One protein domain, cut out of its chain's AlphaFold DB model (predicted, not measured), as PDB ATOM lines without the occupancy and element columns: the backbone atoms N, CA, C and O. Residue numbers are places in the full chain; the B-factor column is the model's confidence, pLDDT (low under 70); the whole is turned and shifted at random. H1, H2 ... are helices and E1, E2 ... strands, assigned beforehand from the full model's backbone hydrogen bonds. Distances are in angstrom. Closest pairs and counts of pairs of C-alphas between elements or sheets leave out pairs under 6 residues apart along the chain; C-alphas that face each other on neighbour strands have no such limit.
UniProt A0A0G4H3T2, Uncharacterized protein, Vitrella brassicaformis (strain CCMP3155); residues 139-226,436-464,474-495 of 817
ATOM      1  N   ILE A 139     337.246 133.283 237.860       92.06
ATOM      2  CA  ILE A 139     336.795 132.064 238.527       92.06
ATOM      3  C   ILE A 139     335.830 131.322 237.606       92.06
ATOM      4  O   ILE A 139     335.064 131.966 236.886       92.06
ATOM      5  N   SER A 140     335.860 129.987 237.605       92.69
ATOM      6  CA  SER A 140     334.862 129.212 236.862       92.69
ATOM      7  C   SER A 140     333.465 129.461 237.435       92.69
ATOM      8  O   SER A 140     333.319 129.739 238.631       92.69
ATOM      9  N   LEU A 141     332.421 129.332 236.614       93.75
ATOM     10  CA  LEU A 141     331.041 129.411 237.110       93.75
ATOM     11  C   LEU A 141     330.780 128.386 238.224       93.75
ATOM     12  O   LEU A 141     330.133 128.723 239.213       93.75
ATOM     13  N   HIS A 142     331.344 127.177 238.116       93.25
ATOM     14  CA  HIS A 142     331.307 126.154 239.165       93.25
ATOM     15  C   HIS A 142     331.795 126.709 240.502       93.25
ATOM     16  O   HIS A 142     331.106 126.630 241.521       93.25
ATOM     17  N   ASP A 143     332.999 127.274 240.501       93.12
ATOM     18  CA  ASP A 143     333.646 127.719 241.723       93.12
ATOM     19  C   ASP A 143     332.982 128.981 242.275       93.12
ATOM     20  O   ASP A 143     332.881 129.127 243.493       93.12
ATOM     21  N   LEU A 144     332.446 129.850 241.415       94.75
ATOM     22  CA  LEU A 144     331.602 130.962 241.844       94.75
ATOM     23  C   LEU A 144     330.351 130.447 242.576       94.75
ATOM     24  O   LEU A 144     330.101 130.827 243.719       94.75
ATOM     25  N   ILE A 145     329.584 129.553 241.950       96.00
ATOM     26  CA  ILE A 145     328.288 129.093 242.468       96.00
ATOM     27  C   ILE A 145     328.460 128.251 243.739       96.00
ATOM     28  O   ILE A 145     327.781 128.506 244.737       96.00
ATOM     29  N   PHE A 146     329.373 127.277 243.733       94.62
ATOM     30  CA  PHE A 146     329.471 126.275 244.802       94.62
ATOM     31  C   PHE A 146     330.604 126.520 245.794       94.62
ATOM     32  O   PHE A 146     330.422 126.272 246.980       94.62
ATOM     33  N   LYS A 147     331.773 127.016 245.362       93.12
ATOM     34  CA  LYS A 147     332.894 127.253 246.295       93.12
ATOM     35  C   LYS A 147     332.835 128.632 246.948       93.12
ATOM     36  O   LYS A 147     333.225 128.777 248.102       93.12
ATOM     37  N   LYS A 148     332.372 129.656 246.224       93.69
ATOM     38  CA  LYS A 148     332.146 131.005 246.775       93.69
ATOM     39  C   LYS A 148     330.728 131.197 247.315       93.69
ATOM     40  O   LYS A 148     330.468 132.237 247.915       93.69
ATOM     41  N   GLY A 149     329.848 130.212 247.132       95.62
ATOM     42  CA  GLY A 149     328.505 130.215 247.697       95.62
ATOM     43  C   GLY A 149     327.552 131.209 247.049       95.62
ATOM     44  O   GLY A 149     326.741 131.808 247.745       95.62
ATOM     45  N   TYR A 150     327.659 131.412 245.732       96.62
ATOM     46  CA  TYR A 150     326.722 132.243 244.964       96.62
ATOM     47  C   TYR A 150     325.466 131.489 244.513       96.62
ATOM     48  O   TYR A 150     324.755 131.957 243.634       96.62
ATOM     49  N   ASN A 151     325.170 130.326 245.082       97.69
ATOM     50  CA  ASN A 151     323.863 129.704 244.915       97.69
ATOM     51  C   ASN A 151     322.827 130.362 245.846       97.69
ATOM     52  O   ASN A 151     323.175 130.838 246.927       97.69
ATOM     53  N   LEU A 152     321.555 130.402 245.436       97.75
ATOM     54  CA  LEU A 152     320.521 131.161 246.152       97.75
ATOM     55  C   LEU A 152     320.299 130.697 247.605       97.75
ATOM     56  O   LEU A 152     320.175 131.567 248.472       97.75
ATOM     57  N   PRO A 153     320.297 129.385 247.917       97.56
ATOM     58  CA  PRO A 153     320.219 128.904 249.296       97.56
ATOM     59  C   PRO A 153     321.354 129.414 250.178       97.56
ATOM     60  O   PRO A 153     321.119 129.922 251.271       97.56
ATOM     61  N   GLU A 154     322.592 129.338 249.695       97.75
ATOM     62  CA  GLU A 154     323.760 129.740 250.472       97.75
ATOM     63  C   GLU A 154     323.883 131.259 250.625       97.75
ATOM     64  O   GLU A 154     324.223 131.720 251.716       97.75
ATOM     65  N   ILE A 155     323.541 132.039 249.589       97.75
ATOM     66  CA  ILE A 155     323.442 133.505 249.687       97.75
ATOM     67  C   ILE A 155     322.460 133.883 250.801       97.75
ATOM     68  O   ILE A 155     322.796 134.692 251.666       97.75
ATOM     69  N   THR A 156     321.270 133.278 250.788       96.62
ATOM     70  CA  THR A 156     320.196 133.579 251.743       96.62
ATOM     71  C   THR A 156     320.595 133.176 253.160       96.62
ATOM     72  O   THR A 156     320.513 133.983 254.081       96.62
ATOM     73  N   ALA A 157     321.113 131.956 253.340       97.00
ATOM     74  CA  ALA A 157     321.501 131.445 254.650       97.00
ATOM     75  C   ALA A 157     322.665 132.231 255.281       97.00
ATOM     76  O   ALA A 157     322.619 132.549 256.467       97.00
ATOM     77  N   LYS A 158     323.706 132.571 254.504       97.06
ATOM     78  CA  LYS A 158     324.898 133.276 255.017       97.06
ATOM     79  C   LYS A 158     324.662 134.752 255.315       97.06
ATOM     80  O   LYS A 158     325.425 135.343 256.077       97.06
ATOM     81  N   HIS A 159     323.666 135.358 254.679       96.69
ATOM     82  CA  HIS A 159     323.408 136.795 254.761       96.69
ATOM     83  C   HIS A 159     321.995 137.104 255.260       96.69
ATOM     84  O   HIS A 159     321.462 138.179 254.984       96.69
ATOM     85  N   LYS A 160     321.400 136.171 256.013       95.12
ATOM     86  CA  LYS A 160     320.085 136.335 256.633       95.12
ATOM     87  C   LYS A 160     320.028 137.629 257.450       95.12
ATOM     88  O   LYS A 160     320.957 137.939 258.194       95.12
ATOM     89  N   GLY A 161     318.940 138.383 257.295       94.38
ATOM     90  CA  GLY A 161     318.771 139.694 257.927       94.38
ATOM     91  C   GLY A 161     319.568 140.832 257.275       94.38
ATOM     92  O   GLY A 161     319.516 141.955 257.767       94.38
ATOM     93  N   ASN A 162     320.284 140.583 256.170       97.12
ATOM     94  CA  ASN A 162     320.984 141.615 255.406       97.12
ATOM     95  C   ASN A 162     320.522 141.632 253.932       97.12
ATOM     96  O   ASN A 162     321.213 141.106 253.049       97.12
ATOM     97  N   PRO A 163     319.356 142.243 253.645       96.06
ATOM     98  CA  PRO A 163     318.764 142.233 252.310       96.06
ATOM     99  C   PRO A 163     319.629 142.924 251.248       96.06
ATOM    100  O   PRO A 163     319.553 142.553 250.080       96.06
ATOM    101  N   GLU A 164     320.476 143.884 251.627       96.56
ATOM    102  CA  GLU A 164     321.363 144.588 250.692       96.56
ATOM    103  C   GLU A 164     322.512 143.692 250.210       96.56
ATOM    104  O   GLU A 164     322.811 143.625 249.015       96.56
ATOM    105  N   ILE A 165     323.136 142.926 251.119       97.00
ATOM    106  CA  ILE A 165     324.161 141.952 250.722       97.00
ATOM    107  C   ILE A 165     323.541 140.839 249.871       97.00
ATOM    108  O   ILE A 165     324.156 140.442 248.877       97.00
ATOM    109  N   ILE A 166     322.346 140.356 250.233       97.75
ATOM    110  CA  ILE A 166     321.609 139.358 249.444       97.75
ATOM    111  C   ILE A 166     321.352 139.901 248.034       97.75
ATOM    112  O   ILE A 166     321.764 139.262 247.067       97.75
ATOM    113  N   LEU A 167     320.768 141.100 247.914       97.50
ATOM    114  CA  LEU A 167     320.496 141.759 246.634       97.50
ATOM    115  C   LEU A 167     321.758 141.834 245.771       97.50
ATOM    116  O   LEU A 167     321.779 141.295 244.666       97.50
ATOM    117  N   ARG A 168     322.854 142.383 246.307       96.88
ATOM    118  CA  ARG A 168     324.134 142.486 245.589       96.88
ATOM    119  C   ARG A 168     324.655 141.128 245.105       96.88
ATOM    120  O   ARG A 168     325.113 141.012 243.970       96.88
ATOM    121  N   ARG A 169     324.616 140.086 245.943       97.50
ATOM    122  CA  ARG A 169     325.111 138.741 245.579       97.50
ATOM    123  C   ARG A 169     324.254 138.093 244.490       97.50
ATOM    124  O   ARG A 169     324.816 137.480 243.583       97.50
ATOM    125  N   VAL A 170     322.933 138.255 244.554       97.94
ATOM    126  CA  VAL A 170     322.002 137.744 243.537       97.94
ATOM    127  C   VAL A 170     322.203 138.478 242.212       97.94
ATOM    128  O   VAL A 170     322.281 137.827 241.171       97.94
ATOM    129  N   THR A 171     322.409 139.799 242.236       97.94
ATOM    130  CA  THR A 171     322.756 140.578 241.036       97.94
ATOM    131  C   THR A 171     324.045 140.074 240.392       97.94
ATOM    132  O   THR A 171     324.087 139.867 239.180       97.94
ATOM    133  N   ARG A 172     325.089 139.800 241.187       97.50
ATOM    134  CA  ARG A 172     326.351 139.232 240.678       97.50
ATOM    135  C   ARG A 172     326.166 137.850 240.057       97.50
ATOM    136  O   ARG A 172     326.775 137.586 239.023       97.50
ATOM    137  N   LEU A 173     325.349 136.980 240.659       98.00
ATOM    138  CA  LEU A 173     325.022 135.674 240.078       98.00
ATOM    139  C   LEU A 173     324.322 135.843 238.722       98.00
ATOM    140  O   LEU A 173     324.765 135.259 237.736       98.00
ATOM    141  N   ALA A 174     323.266 136.658 238.666       98.12
ATOM    142  CA  ALA A 174     322.517 136.906 237.434       98.12
ATOM    143  C   ALA A 174     323.416 137.495 236.335       98.12
ATOM    144  O   ALA A 174     323.385 137.035 235.195       98.12
ATOM    145  N   ARG A 175     324.300 138.436 236.692       98.00
ATOM    146  CA  ARG A 175     325.286 139.027 235.778       98.00
ATOM    147  C   ARG A 175     326.317 138.009 235.295       98.00
ATOM    148  O   ARG A 175     326.662 138.016 234.120       98.00
ATOM    149  N   ALA A 176     326.776 137.097 236.153       97.69
ATOM    150  CA  ALA A 176     327.678 136.023 235.741       97.69
ATOM    151  C   ALA A 176     327.015 135.068 234.728       97.69
ATOM    152  O   ALA A 176     327.648 134.703 233.739       97.69
ATOM    153  N   LEU A 177     325.741 134.714 234.935       97.94
ATOM    154  CA  LEU A 177     324.962 133.898 233.991       97.94
ATOM    155  C   LEU A 177     324.721 134.632 232.664       97.94
ATOM    156  O   LEU A 177     324.921 134.052 231.597       97.94
ATOM    157  N   GLN A 178     324.376 135.922 232.721       97.81
ATOM    158  CA  GLN A 178     324.260 136.786 231.544       97.81
ATOM    159  C   GLN A 178     325.575 136.823 230.754       97.81
ATOM    160  O   GLN A 178     325.585 136.625 229.541       97.81
ATOM    161  N   TRP A 179     326.702 137.059 231.430       97.50
ATOM    162  CA  TRP A 179     328.017 137.129 230.794       97.50
ATOM    163  C   TRP A 179     328.436 135.799 230.176       97.50
ATOM    164  O   TRP A 179     329.033 135.798 229.098       97.50
ATOM    165  N   ALA A 180     328.090 134.680 230.810       97.19
ATOM    166  CA  ALA A 180     328.286 133.352 230.250       97.19
ATOM    167  C   ALA A 180     327.475 133.151 228.961       97.19
ATOM    168  O   ALA A 180     328.051 132.756 227.947       97.19
ATOM    169  N   ALA A 181     326.179 133.493 228.968       97.56
ATOM    170  CA  ALA A 181     325.317 133.419 227.786       97.56
ATOM    171  C   ALA A 181     325.865 134.277 226.635       97.56
ATOM    172  O   ALA A 181     326.071 133.772 225.532       97.56
ATOM    173  N   ALA A 182     326.188 135.543 226.920       97.19
ATOM    174  CA  ALA A 182     326.760 136.478 225.954       97.19
ATOM    175  C   ALA A 182     328.080 135.958 225.364       97.19
ATOM    176  O   ALA A 182     328.328 136.064 224.168       97.19
ATOM    177  N   THR A 183     328.933 135.364 226.196       96.19
ATOM    178  CA  THR A 183     330.240 134.843 225.780       96.19
ATOM    179  C   THR A 183     330.111 133.612 224.885       96.19
ATOM    180  O   THR A 183     330.746 133.562 223.832       96.19
ATOM    181  N   LEU A 184     329.258 132.652 225.254       96.31
ATOM    182  CA  LEU A 184     328.970 131.472 224.431       96.31
ATOM    183  C   LEU A 184     328.302 131.859 223.109       96.31
ATOM    184  O   LEU A 184     328.624 131.297 222.064       96.31
ATOM    185  N   LYS A 185     327.410 132.854 223.140       96.31
ATOM    186  CA  LYS A 185     326.772 133.396 221.942       96.31
ATOM    187  C   LYS A 185     327.793 134.030 221.005       96.31
ATOM    188  O   LYS A 185     327.775 133.721 219.822       96.31
ATOM    189  N   ARG A 186     328.721 134.850 221.514       95.00
ATOM    190  CA  ARG A 186     329.791 135.435 220.687       95.00
ATOM    191  C   ARG A 186     330.700 134.371 220.086       95.00
ATOM    192  O   ARG A 186     330.973 134.442 218.897       95.00
ATOM    193  N   ALA A 187     331.112 133.368 220.861       94.69
ATOM    194  CA  ALA A 187     331.878 132.245 220.319       94.69
ATOM    195  C   ALA A 187     331.146 131.580 219.138       94.69
ATOM    196  O   ALA A 187     331.742 131.301 218.099       94.69
ATOM    197  N   LEU A 188     329.832 131.404 219.264       95.75
ATOM    198  CA  LEU A 188     329.007 130.797 218.234       95.75
ATOM    199  C   LEU A 188     328.800 131.695 217.002       95.75
ATOM    200  O   LEU A 188     329.026 131.258 215.876       95.75
ATOM    201  N   GLU A 189     328.359 132.932 217.204       94.50
ATOM    202  CA  GLU A 189     327.945 133.848 216.135       94.50
ATOM    203  C   GLU A 189     329.129 134.571 215.480       94.50
ATOM    204  O   GLU A 189     329.128 134.787 214.269       94.50
ATOM    205  N   GLU A 190     330.147 134.943 216.260       92.69
ATOM    206  CA  GLU A 190     331.290 135.723 215.778       92.69
ATOM    207  C   GLU A 190     332.477 134.856 215.354       92.69
ATOM    208  O   GLU A 190     333.199 135.247 214.431       92.69
ATOM    209  N   ASP A 191     332.710 133.732 216.041       92.06
ATOM    210  CA  ASP A 191     333.872 132.858 215.811       92.06
ATOM    211  C   ASP A 191     333.499 131.534 215.124       92.06
ATOM    212  O   ASP A 191     334.384 130.785 214.712       92.06
ATOM    213  N   GLY A 192     332.201 131.249 214.957       94.19
ATOM    214  CA  GLY A 192     331.725 130.020 214.322       94.19
ATOM    215  C   GLY A 192     332.031 128.769 215.147       94.19
ATOM    216  O   GLY A 192     332.340 127.717 214.580       94.19
ATOM    217  N   LEU A 193     331.990 128.889 216.478       94.31
ATOM    218  CA  LEU A 193     332.342 127.830 217.418       94.31
ATOM    219  C   LEU A 193     331.168 127.447 218.311       94.31
ATOM    220  O   LEU A 193     330.686 128.238 219.118       94.31
ATOM    221  N   VAL A 194     330.759 126.185 218.239       94.88
ATOM    222  CA  VAL A 194     329.879 125.597 219.249       94.88
ATOM    223  C   VAL A 194     330.765 125.047 220.367       94.88
ATOM    224  O   VAL A 194     331.680 124.263 220.109       94.88
ATOM    225  N   CYS A 195     330.483 125.434 221.612       93.38
ATOM    226  CA  CYS A 195     331.262 125.077 222.805       93.38
ATOM    227  C   CYS A 195     330.476 124.114 223.727       93.38
ATOM    228  O   CYS A 195     330.135 124.467 224.855       93.38
ATOM    229  N   PRO A 196     330.162 122.891 223.269       88.94
ATOM    230  CA  PRO A 196     329.200 121.980 223.902       88.94
ATOM    231  C   PRO A 196     329.624 121.480 225.288       88.94
ATOM    232  O   PRO A 196     328.779 121.103 226.089       88.94
ATOM    233  N   ASP A 197     330.917 121.508 225.592       85.06
ATOM    234  CA  ASP A 197     331.462 121.129 226.900       85.06
ATOM    235  C   ASP A 197     331.586 122.315 227.883       85.06
ATOM    236  O   ASP A 197     332.088 122.192 229.000       85.06
ATOM    237  N   HIS A 198     331.159 123.514 227.468       74.81
ATOM    238  CA  HIS A 198     331.507 124.770 228.133       74.81
ATOM    239  C   HIS A 198     330.326 125.377 228.883       74.81
ATOM    240  O   HIS A 198     329.899 126.499 228.628       74.81
ATOM    241  N   GLY A 199     329.802 124.602 229.830       78.81
ATOM    242  CA  GLY A 199     328.869 125.093 230.837       78.81
ATOM    243  C   GLY A 199     329.609 125.571 232.085       78.81
ATOM    244  O   GLY A 199     330.352 126.550 232.086       78.81
ATOM    245  N   LEU A 200     329.412 124.833 233.172       83.56
ATOM    246  CA  LEU A 200     329.793 125.233 234.521       83.56
ATOM    247  C   LEU A 200     331.320 125.359 234.745       83.56
ATOM    248  O   LEU A 200     331.767 126.231 235.491       83.56
ATOM    249  N   ASN A 201     332.133 124.499 234.123       85.81
ATOM    250  CA  ASN A 201     333.562 124.373 234.455       85.81
ATOM    251  C   ASN A 201     334.504 125.174 233.547       85.81
ATOM    252  O   ASN A 201     335.539 125.635 234.022       85.81
ATOM    253  N   ASN A 202     334.143 125.359 232.276       89.56
ATOM    254  CA  ASN A 202     335.042 125.921 231.261       89.56
ATOM    255  C   ASN A 202     334.719 127.380 230.890       89.56
ATOM    256  O   ASN A 202     335.365 127.948 230.011       89.56
ATOM    257  N   VAL A 203     333.755 127.998 231.582       92.56
ATOM    258  CA  VAL A 203     333.449 129.432 231.486       92.56
ATOM    259  C   VAL A 203     333.949 130.138 232.742       92.56
ATOM    260  O   VAL A 203     333.504 129.850 233.856       92.56
ATOM    261  N   PHE A 204     334.880 131.069 232.555       94.38
ATOM    262  CA  PHE A 204     335.545 131.816 233.616       94.38
ATOM    263  C   PHE A 204     335.118 133.273 233.595       94.38
ATOM    264  O   PHE A 204     335.359 133.973 232.618       94.38
ATOM    265  N   VAL A 205     334.542 133.750 234.693       94.50
ATOM    266  CA  VAL A 205     334.071 135.132 234.835       94.50
ATOM    267  C   VAL A 205     335.018 135.927 235.724       94.50
ATOM    268  O   VAL A 205     335.492 135.419 236.745       94.50
ATOM    269  N   ASN A 206     335.291 137.185 235.370       94.12
ATOM    270  CA  ASN A 206     336.035 138.088 236.242       94.12
ATOM    271  C   ASN A 206     335.149 138.499 237.422       94.12
ATOM    272  O   ASN A 206     334.298 139.382 237.317       94.12
ATOM    273  N   SER A 207     335.362 137.851 238.563       93.50
ATOM    274  CA  SER A 207     334.538 138.039 239.751       93.50
ATOM    275  C   SER A 207     334.557 139.475 240.272       93.50
ATOM    276  O   SER A 207     333.534 139.920 240.785       93.50
ATOM    277  N   VAL A 208     335.666 140.205 240.136       91.06
ATOM    278  CA  VAL A 208     335.794 141.596 240.610       91.06
ATOM    279  C   VAL A 208     335.000 142.538 239.708       91.06
ATOM    280  O   VAL A 208     334.288 143.413 240.190       91.06
ATOM    281  N   ALA A 209     335.058 142.304 238.397       92.31
ATOM    282  CA  ALA A 209     334.349 143.108 237.411       92.31
ATOM    283  C   ALA A 209     332.818 142.996 237.533       92.31
ATOM    284  O   ALA A 209     332.118 143.931 237.151       92.31
ATOM    285  N   LEU A 210     332.295 141.905 238.111       93.69
ATOM    286  CA  LEU A 210     330.853 141.712 238.298       93.69
ATOM    287  C   LEU A 210     330.182 142.824 239.114       93.69
ATOM    288  O   LEU A 210     328.980 142.981 238.976       93.69
ATOM    289  N   ASP A 211     330.897 143.573 239.957       88.62
ATOM    290  CA  ASP A 211     330.307 144.689 240.719       88.62
ATOM    291  C   ASP A 211     330.492 146.055 240.042       88.62
ATOM    292  O   ASP A 211     329.751 146.991 240.333       88.62
ATOM    293  N   CYS A 212     331.474 146.177 239.147       86.06
ATOM    294  CA  CYS A 212     331.995 147.477 238.720       86.06
ATOM    295  C   CYS A 212     331.727 147.799 237.249       86.06
ATOM    296  O   CYS A 212     331.959 148.925 236.818       86.06
ATOM    297  N   THR A 213     331.298 146.826 236.445       87.88
ATOM    298  CA  THR A 213     331.090 147.047 235.015       87.88
ATOM    299  C   THR A 213     329.932 146.235 234.464       87.88
ATOM    300  O   THR A 213     329.638 145.132 234.917       87.88
ATOM    301  N   ASN A 214     329.293 146.788 233.434       85.25
ATOM    302  CA  ASN A 214     328.322 146.078 232.606       85.25
ATOM    303  C   ASN A 214     328.989 145.375 231.415       85.25
ATOM    304  O   ASN A 214     328.351 144.579 230.728       85.25
ATOM    305  N   ARG A 215     330.273 145.656 231.148       88.50
ATOM    306  CA  ARG A 215     331.004 145.044 230.040       88.50
ATOM    307  C   ARG A 215     331.350 143.603 230.389       88.50
ATOM    308  O   ARG A 215     332.058 143.361 231.360       88.50
ATOM    309  N   THR A 216     330.930 142.677 229.530       90.44
ATOM    310  CA  THR A 216     331.265 141.253 229.627       90.44
ATOM    311  C   THR A 216     332.771 141.051 229.777       90.44
ATOM    312  O   THR A 216     333.558 141.429 228.898       90.44
ATOM    313  N   ASP A 217     333.160 140.432 230.888       92.38
ATOM    314  CA  ASP A 217     334.538 140.054 231.160       92.38
ATOM    315  C   ASP A 217     334.621 138.573 231.531       92.38
ATOM    316  O   ASP A 217     334.497 138.166 232.690       92.38
ATOM    317  N   THR A 218     334.696 137.742 230.496       92.69
ATOM    318  CA  THR A 218     334.557 136.290 230.595       92.69
ATOM    319  C   THR A 218     335.414 135.608 229.538       92.69
ATOM    320  O   THR A 218     335.584 136.137 228.437       92.69
ATOM    321  N   PHE A 219     335.950 134.442 229.892       93.31
ATOM    322  CA  PHE A 219     336.751 133.593 229.024       93.31
ATOM    323  C   PHE A 219     336.194 132.175 228.934       93.31
ATOM    324  O   PHE A 219     335.658 131.640 229.903       93.31
ATOM    325  N   ILE A 220     336.394 131.566 227.772       91.94
ATOM    326  CA  ILE A 220     336.172 130.153 227.485       91.94
ATOM    327  C   ILE A 220     337.545 129.474 227.411       91.94
ATOM    328  O   ILE A 220     338.456 129.984 226.751       91.94
ATOM    329  N   ILE A 221     337.700 128.341 228.095       89.56
ATOM    330  CA  ILE A 221     338.920 127.517 228.070       89.56
ATOM    331  C   ILE A 221     338.623 126.108 227.555       89.56
ATOM    332  O   ILE A 221     337.468 125.727 227.533       89.56
ATOM    333  N   ASP A 222     339.659 125.326 227.243       84.69
ATOM    334  CA  ASP A 222     339.558 123.925 226.791       84.69
ATOM    335  C   ASP A 222     338.960 123.748 225.384       84.69
ATOM    336  O   ASP A 222     337.970 123.054 225.150       84.69
ATOM    337  N   LEU A 223     339.610 124.371 224.394       87.44
ATOM    338  CA  LEU A 223     339.077 124.438 223.027       87.44
ATOM    339  C   LEU A 223     339.189 123.135 222.232       87.44
ATOM    340  O   LEU A 223     338.655 123.063 221.123       87.44
ATOM    341  N   ALA A 224     339.821 122.100 222.794       85.00
ATOM    342  CA  ALA A 224     339.838 120.758 222.214       85.00
ATOM    343  C   ALA A 224     338.413 120.226 221.965       85.00
ATOM    344  O   ALA A 224     338.172 119.548 220.970       85.00
ATOM    345  N   ASN A 225     337.459 120.609 222.822       84.62
ATOM    346  CA  ASN A 225     336.071 120.140 222.793       84.62
ATOM    347  C   ASN A 225     335.112 121.076 222.040       84.62
ATOM    348  O   ASN A 225     333.898 121.038 222.258       84.62
ATOM    349  N   THR A 226     335.636 121.952 221.180       90.81
ATOM    350  CA  THR A 226     334.823 122.878 220.376       90.81
ATOM    351  C   THR A 226     334.561 122.344 218.972       90.81
ATOM    352  O   THR A 226     335.348 121.581 218.407       90.81
ATOM    353  N   LEU A 436     316.170 131.645 248.435       89.44
ATOM    354  CA  LEU A 436     315.689 133.017 248.311       89.44
ATOM    355  C   LEU A 436     314.168 133.106 248.099       89.44
ATOM    356  O   LEU A 436     313.558 134.108 248.458       89.44
ATOM    357  N   LYS A 437     313.542 132.062 247.540       88.88
ATOM    358  CA  LYS A 437     312.084 132.024 247.353       88.88
ATOM    359  C   LYS A 437     311.358 131.919 248.691       88.88
ATOM    360  O   LYS A 437     310.349 132.584 248.884       88.88
ATOM    361  N   GLU A 438     311.872 131.092 249.592       91.69
ATOM    362  CA  GLU A 438     311.301 130.837 250.916       91.69
ATOM    363  C   GLU A 438     311.506 132.030 251.859       91.69
ATOM    364  O   GLU A 438     310.749 132.194 252.809       91.69
ATOM    365  N   ALA A 439     312.490 132.887 251.571       90.81
ATOM    366  CA  ALA A 439     312.767 134.115 252.314       90.81
ATOM    367  C   ALA A 439     312.085 135.370 251.733       90.81
ATOM    368  O   ALA A 439     312.332 136.471 252.213       90.81
ATOM    369  N   LYS A 440     311.239 135.243 250.698       91.50
ATOM    370  CA  LYS A 440     310.626 136.400 250.008       91.50
ATOM    371  C   LYS A 440     309.745 137.278 250.908       91.50
ATOM    372  O   LYS A 440     309.548 138.447 250.598       91.50
ATOM    373  N   ASP A 441     309.205 136.699 251.980       92.56
ATOM    374  CA  ASP A 441     308.323 137.380 252.931       92.56
ATOM    375  C   ASP A 441     309.122 138.024 254.087       92.56
ATOM    376  O   ASP A 441     308.545 138.660 254.968       92.56
ATOM    377  N   GLU A 442     310.456 137.874 254.105       94.12
ATOM    378  CA  GLU A 442     311.312 138.581 255.058       94.12
ATOM    379  C   GLU A 442     311.409 140.079 254.692       94.12
ATOM    380  O   GLU A 442     311.544 140.421 253.511       94.12
ATOM    381  N   PRO A 443     311.403 140.995 255.683       94.56
ATOM    382  CA  PRO A 443     311.498 142.431 255.429       94.56
ATOM    383  C   PRO A 443     312.713 142.813 254.570       94.56
ATOM    384  O   PRO A 443     313.854 142.458 254.876       94.56
ATOM    385  N   GLY A 444     312.477 143.576 253.503       94.00
ATOM    386  CA  GLY A 444     313.508 144.013 252.562       94.00
ATOM    387  C   GLY A 444     313.842 143.005 251.454       94.00
ATOM    388  O   GLY A 444     314.708 143.308 250.618       94.00
ATOM    389  N   LEU A 445     313.190 141.836 251.418       96.38
ATOM    390  CA  LEU A 445     313.311 140.816 250.367       96.38
ATOM    391  C   LEU A 445     312.061 140.700 249.481       96.38
ATOM    392  O   LEU A 445     311.938 139.745 248.723       96.38
ATOM    393  N   GLU A 446     311.185 141.700 249.461       95.81
ATOM    394  CA  GLU A 446     309.943 141.695 248.671       95.81
ATOM    395  C   GLU A 446     310.218 141.531 247.162       95.81
ATOM    396  O   GLU A 446     309.437 140.951 246.409       95.81
ATOM    397  N   TRP A 447     311.390 141.991 246.717       96.56
ATOM    398  CA  TRP A 447     311.867 141.861 245.342       96.56
ATOM    399  C   TRP A 447     312.258 140.426 244.950       96.56
ATOM    400  O   TRP A 447     312.329 140.118 243.754       96.56
ATOM    401  N   ALA A 448     312.536 139.562 245.932       95.62
ATOM    402  CA  ALA A 448     313.098 138.228 245.748       95.62
ATOM    403  C   ALA A 448     312.178 137.315 244.934       95.62
ATOM    404  O   ALA A 448     312.657 136.574 244.074       95.62
ATOM    405  N   GLY A 449     310.863 137.396 245.167       95.75
ATOM    406  CA  GLY A 449     309.879 136.559 244.481       95.75
ATOM    407  C   GLY A 449     309.947 136.708 242.961       95.75
ATOM    408  O   GLY A 449     310.056 135.714 242.244       95.75
ATOM    409  N   GLU A 450     309.968 137.948 242.471       97.00
ATOM    410  CA  GLU A 450     310.035 138.243 241.036       97.00
ATOM    411  C   GLU A 450     311.402 137.887 240.432       97.00
ATOM    412  O   GLU A 450     311.463 137.301 239.349       97.00
ATOM    413  N   ALA A 451     312.503 138.162 241.141       97.44
ATOM    414  CA  ALA A 451     313.841 137.786 240.683       97.44
ATOM    415  C   ALA A 451     313.978 136.266 240.510       97.44
ATOM    416  O   ALA A 451     314.446 135.788 239.474       97.44
ATOM    417  N   VAL A 452     313.530 135.497 241.508       97.12
ATOM    418  CA  VAL A 452     313.554 134.031 241.462       97.12
ATOM    419  C   VAL A 452     312.616 133.506 240.379       97.12
ATOM    420  O   VAL A 452     313.003 132.598 239.648       97.12
ATOM    421  N   ARG A 453     311.422 134.088 240.213       97.12
ATOM    422  CA  ARG A 453     310.486 133.706 239.144       97.12
ATOM    423  C   ARG A 453     311.118 133.856 237.759       97.12
ATOM    424  O   ARG A 453     311.018 132.934 236.956       97.12
ATOM    425  N   ARG A 454     311.803 134.971 237.484       98.25
ATOM    426  CA  ARG A 454     312.500 135.199 236.204       98.25
ATOM    427  C   ARG A 454     313.661 134.229 235.985       98.25
ATOM    428  O   ARG A 454     313.792 133.676 234.898       98.25
ATOM    429  N   LEU A 455     314.469 133.970 237.015       98.12
ATOM    430  CA  LEU A 455     315.551 132.979 236.939       98.12
ATOM    431  C   LEU A 455     315.017 131.558 236.696       98.12
ATOM    432  O   LEU A 455     315.572 130.835 235.867       98.12
ATOM    433  N   ASN A 456     313.929 131.171 237.372       97.69
ATOM    434  CA  ASN A 456     313.251 129.892 237.145       97.69
ATOM    435  C   ASN A 456     312.719 129.800 235.716       97.69
ATOM    436  O   ASN A 456     312.933 128.786 235.065       97.69
ATOM    437  N   HIS A 457     312.094 130.866 235.208       97.81
ATOM    438  CA  HIS A 457     311.573 130.910 233.846       97.81
ATOM    439  C   HIS A 457     312.678 130.729 232.797       97.81
ATOM    440  O   HIS A 457     312.535 129.914 231.887       97.81
ATOM    441  N   ALA A 458     313.809 131.423 232.954       98.00
ATOM    442  CA  ALA A 458     314.964 131.257 232.073       98.00
ATOM    443  C   ALA A 458     315.489 129.809 232.096       98.00
ATOM    444  O   ALA A 458     315.735 129.216 231.044       98.00
ATOM    445  N   ALA A 459     315.618 129.217 233.290       97.38
ATOM    446  CA  ALA A 459     316.044 127.829 233.444       97.38
ATOM    447  C   ALA A 459     315.030 126.835 232.847       97.38
ATOM    448  O   ALA A 459     315.442 125.918 232.145       97.38
ATOM    449  N   GLU A 460     313.727 127.024 233.070       97.69
ATOM    450  CA  GLU A 460     312.647 126.207 232.494       97.69
ATOM    451  C   GLU A 460     312.742 126.178 230.976       97.69
ATOM    452  O   GLU A 460     312.850 125.103 230.387       97.69
ATOM    453  N   ARG A 461     312.768 127.363 230.352       97.88
ATOM    454  CA  ARG A 461     312.802 127.499 228.897       97.88
ATOM    455  C   ARG A 461     314.045 126.852 228.303       97.88
ATOM    456  O   ARG A 461     313.947 126.187 227.279       97.88
ATOM    457  N   ALA A 462     315.206 127.015 228.935       97.69
ATOM    458  CA  ALA A 462     316.447 126.371 228.503       97.69
ATOM    459  C   ALA A 462     316.391 124.836 228.573       97.69
ATOM    460  O   ALA A 462     317.054 124.148 227.801       97.69
ATOM    461  N   LEU A 463     315.620 124.307 229.523       97.38
ATOM    462  CA  LEU A 463     315.611 122.901 229.903       97.38
ATOM    463  C   LEU A 463     314.407 122.128 229.366       97.38
ATOM    464  O   LEU A 463     314.170 121.002 229.800       97.38
ATOM    465  N   ARG A 464     313.640 122.677 228.424       96.75
ATOM    466  CA  ARG A 464     312.548 121.937 227.777       96.75
ATOM    467  C   ARG A 464     313.058 120.697 227.049       96.75
ATOM    468  O   ARG A 464     314.190 120.653 226.569       96.75
ATOM    469  N   SER A 474     320.653 133.626 222.738       97.75
ATOM    470  CA  SER A 474     320.262 135.039 222.652       97.75
ATOM    471  C   SER A 474     319.061 135.348 223.542       97.75
ATOM    472  O   SER A 474     319.032 136.384 224.200       97.75
ATOM    473  N   GLU A 475     318.086 134.440 223.601       98.25
ATOM    474  CA  GLU A 475     316.958 134.577 224.520       98.25
ATOM    475  C   GLU A 475     317.423 134.480 225.972       98.25
ATOM    476  O   GLU A 475     317.077 135.349 226.763       98.25
ATOM    477  N   LEU A 476     318.274 133.507 226.323       97.94
ATOM    478  CA  LEU A 476     318.806 133.405 227.689       97.94
ATOM    479  C   LEU A 476     319.641 134.615 228.109       97.94
ATOM    480  O   LEU A 476     319.517 135.070 229.245       97.94
ATOM    481  N   GLU A 477     320.475 135.153 227.217       98.12
ATOM    482  CA  GLU A 477     321.197 136.404 227.463       98.12
ATOM    483  C   GLU A 477     320.216 137.533 227.816       98.12
ATOM    484  O   GLU A 477     320.432 138.229 228.810       98.12
ATOM    485  N   GLY A 478     319.131 137.678 227.046       98.31
ATOM    486  CA  GLY A 478     318.081 138.669 227.286       98.31
ATOM    487  C   GLY A 478     317.327 138.455 228.601       98.31
ATOM    488  O   GLY A 478     317.145 139.405 229.360       98.31
ATOM    489  N   GLU A 479     316.948 137.216 228.917       98.25
ATOM    490  CA  GLU A 479     316.262 136.868 230.168       98.25
ATOM    491  C   GLU A 479     317.145 137.189 231.387       98.25
ATOM    492  O   GLU A 479     316.706 137.860 232.324       98.25
ATOM    493  N   PHE A 480     318.426 136.793 231.368       98.38
ATOM    494  CA  PHE A 480     319.356 137.113 232.456       98.38
ATOM    495  C   PHE A 480     319.665 138.611 232.540       98.38
ATOM    496  O   PHE A 480     319.748 139.147 233.647       98.38
ATOM    497  N   ALA A 481     319.783 139.306 231.406       98.06
ATOM    498  CA  ALA A 481     319.917 140.761 231.385       98.06
ATOM    499  C   ALA A 481     318.705 141.443 232.038       98.06
ATOM    500  O   ALA A 481     318.885 142.333 232.866       98.06
ATOM    501  N   GLY A 482     317.488 140.969 231.753       98.00
ATOM    502  CA  GLY A 482     316.259 141.463 232.375       98.00
ATOM    503  C   GLY A 482     316.193 141.210 233.886       98.00
ATOM    504  O   GLY A 482     315.628 142.022 234.619       98.00
ATOM    505  N   VAL A 483     316.794 140.121 234.385       98.31
ATOM    506  CA  VAL A 483     316.970 139.902 235.835       98.31
ATOM    507  C   VAL A 483     317.938 140.926 236.425       98.31
ATOM    508  O   VAL A 483     317.640 141.516 237.462       98.31
ATOM    509  N   VAL A 484     319.085 141.158 235.780       98.06
ATOM    510  CA  VAL A 484     320.079 142.141 236.243       98.06
ATOM    511  C   VAL A 484     319.482 143.548 236.275       98.06
ATOM    512  O   VAL A 484     319.631 144.242 237.278       98.06
ATOM    513  N   GLU A 485     318.780 143.956 235.218       97.56
ATOM    514  CA  GLU A 485     318.112 145.257 235.134       97.56
ATOM    515  C   GLU A 485     317.090 145.441 236.260       97.56
ATOM    516  O   GLU A 485     317.115 146.459 236.955       97.56
ATOM    517  N   TYR A 486     316.247 144.431 236.494       98.00
ATOM    518  CA  TYR A 486     315.281 144.442 237.589       98.00
ATOM    519  C   TYR A 486     315.963 144.639 238.953       98.00
ATOM    520  O   TYR A 486     315.576 145.522 239.719       98.00
ATOM    521  N   LEU A 487     317.012 143.864 239.249       97.56
ATOM    522  CA  LEU A 487     317.716 143.930 240.533       97.56
ATOM    523  C   LEU A 487     318.462 145.257 240.737       97.56
ATOM    524  O   LEU A 487     318.467 145.801 241.842       97.56
ATOM    525  N   GLU A 488     319.070 145.811 239.687       96.50
ATOM    526  CA  GLU A 488     319.690 147.142 239.746       96.50
ATOM    527  C   GLU A 488     318.640 148.249 239.926       96.50
ATOM    528  O   GLU A 488     318.888 149.225 240.634       96.50
ATOM    529  N   GLY A 489     317.442 148.090 239.352       96.81
ATOM    530  CA  GLY A 489     316.300 148.970 239.609       96.81
ATOM    531  C   GLY A 489     315.885 148.969 241.083       96.81
ATOM    532  O   GLY A 489     315.730 150.033 241.682       96.81
ATOM    533  N   VAL A 490     315.797 147.783 241.697       96.69
ATOM    534  CA  VAL A 490     315.521 147.631 243.138       96.69
ATOM    535  C   VAL A 490     316.599 148.317 243.980       96.69
ATOM    536  O   VAL A 490     316.275 149.034 244.927       96.69
ATOM    537  N   LYS A 491     317.878 148.138 243.628       95.56
ATOM    538  CA  LYS A 491     319.004 148.764 244.333       95.56
ATOM    539  C   LYS A 491     318.921 150.293 244.297       95.56
ATOM    540  O   LYS A 491     319.048 150.934 245.336       95.56
ATOM    541  N   LYS A 492     318.650 150.877 243.124       95.19
ATOM    542  CA  LYS A 492     318.477 152.332 242.959       95.19
ATOM    543  C   LYS A 492     317.293 152.870 243.760       95.19
ATOM    544  O   LYS A 492     317.428 153.883 244.435       95.19
ATOM    545  N   ALA A 493     316.156 152.171 243.735       94.38
ATOM    546  CA  ALA A 493     314.979 152.566 244.505       94.38
ATOM    547  C   ALA A 493     315.257 152.588 246.019       94.38
ATOM    548  O   ALA A 493     314.802 153.492 246.717       94.38
ATOM    549  N   LYS A 494     316.050 151.633 246.524       92.44
ATOM    550  CA  LYS A 494     316.457 151.571 247.937       92.44
ATOM    551  C   LYS A 494     317.483 152.631 248.337       92.44
ATOM    552  O   LYS A 494     317.490 153.038 249.493       92.44
ATOM    553  N   ALA A 495     318.323 153.089 247.410       91.44
ATOM    554  CA  ALA A 495     319.326 154.122 247.674       91.44
ATOM    555  C   ALA A 495     318.726 155.524 247.895       91.44
ATOM    556  O   ALA A 495     319.453 156.448 248.243       91.44
TER     557      ALA A 495
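This is residues 139 to 226, 436 to 464 and 474 to 495 of the 817 residues of an uncharacterized protein of Vitrella brassicaformis (strain CCMP3155) (UniProt A0A0G4H3T2). Look for one long helix, H3, as the spine of the model: H6 packs along it, H5 packs beside H6, and these three make a small bundle. A two-stranded sheet, E1 and E2, covers another side of H3 together with the short helices H1 and H4, while H2 folds back on the first part of H3. The printed part has 139 residues, with six named helices and two named strands in the order H1 H2 H3 E1 H4 E2 H5 H6; the sheet E1 - E2 is antiparallel and the class is mostly helix. It is compact, with a radius of gyration of the C-alphas of 15.2 A, and its outline is elongated, 48 by 29 by 27 A.

Find C-alpha 141 at (331.041, 129.411, 237.110), where H1 begins and runs to residue 147. H2 holds residues 152 to 158. H3 starts at C-alpha 163, (318.764, 142.233, 252.310), and runs 40.6 A to residue 191. Then come E1, residues 203 to 206, H4, residues 209 to 212, and E2, residues 218 to 220. H5, residues 448 to 462, measures 21.2 A, and H6, residues 474 to 494, runs 30.4 A to C-alpha 494 at (316.457, 151.571, 247.937).

Begin at the hub, H3, which touches H2, H4 and H6. H3 and H6 run opposite ways at a shallow tilt of 26 degrees, with the closest C-alphas, those of Gln 178 and Phe 480, 5.0 A apart. H6 touches H5 at Glu 479 and Ala 458, whose C-alphas are 6.1 A apart; they run opposite ways at a shallow tilt of 5 degrees. H3 and H5 are near each other. H2 and H3 form a helical hairpin at 35.0 degrees, only just a steep tilt; their closest C-alphas, of Ile 155 and Ile 166, are 6.1 A apart. H4 touches H3 with residues 172 to 176 of H3 alone, closest at the C-alphas of Arg 172 and Leu 210, 5.7 A. In the sheet, N 204 and O 219 are within hydrogen-bond range at 2.8 A. Residues 139 to 140 pair antiparallel with residues 204 to 205 of E1. H1 and H2 are apart. Every O i to N i+4 pair is within hydrogen-bond range in H1, H2, H3, H5 and H6; H4 is too short for such a pair.

The two farthest C-alphas, of Ala 224 and Pro 443, are 48.7 A apart. Residues 227 to 435 and 465 to 473 are not printed, and the gaps between C-alphas are 35.3 A and 16.0 A. H3 to E1 is a long link. No printed residue is under 70 in pLDDT.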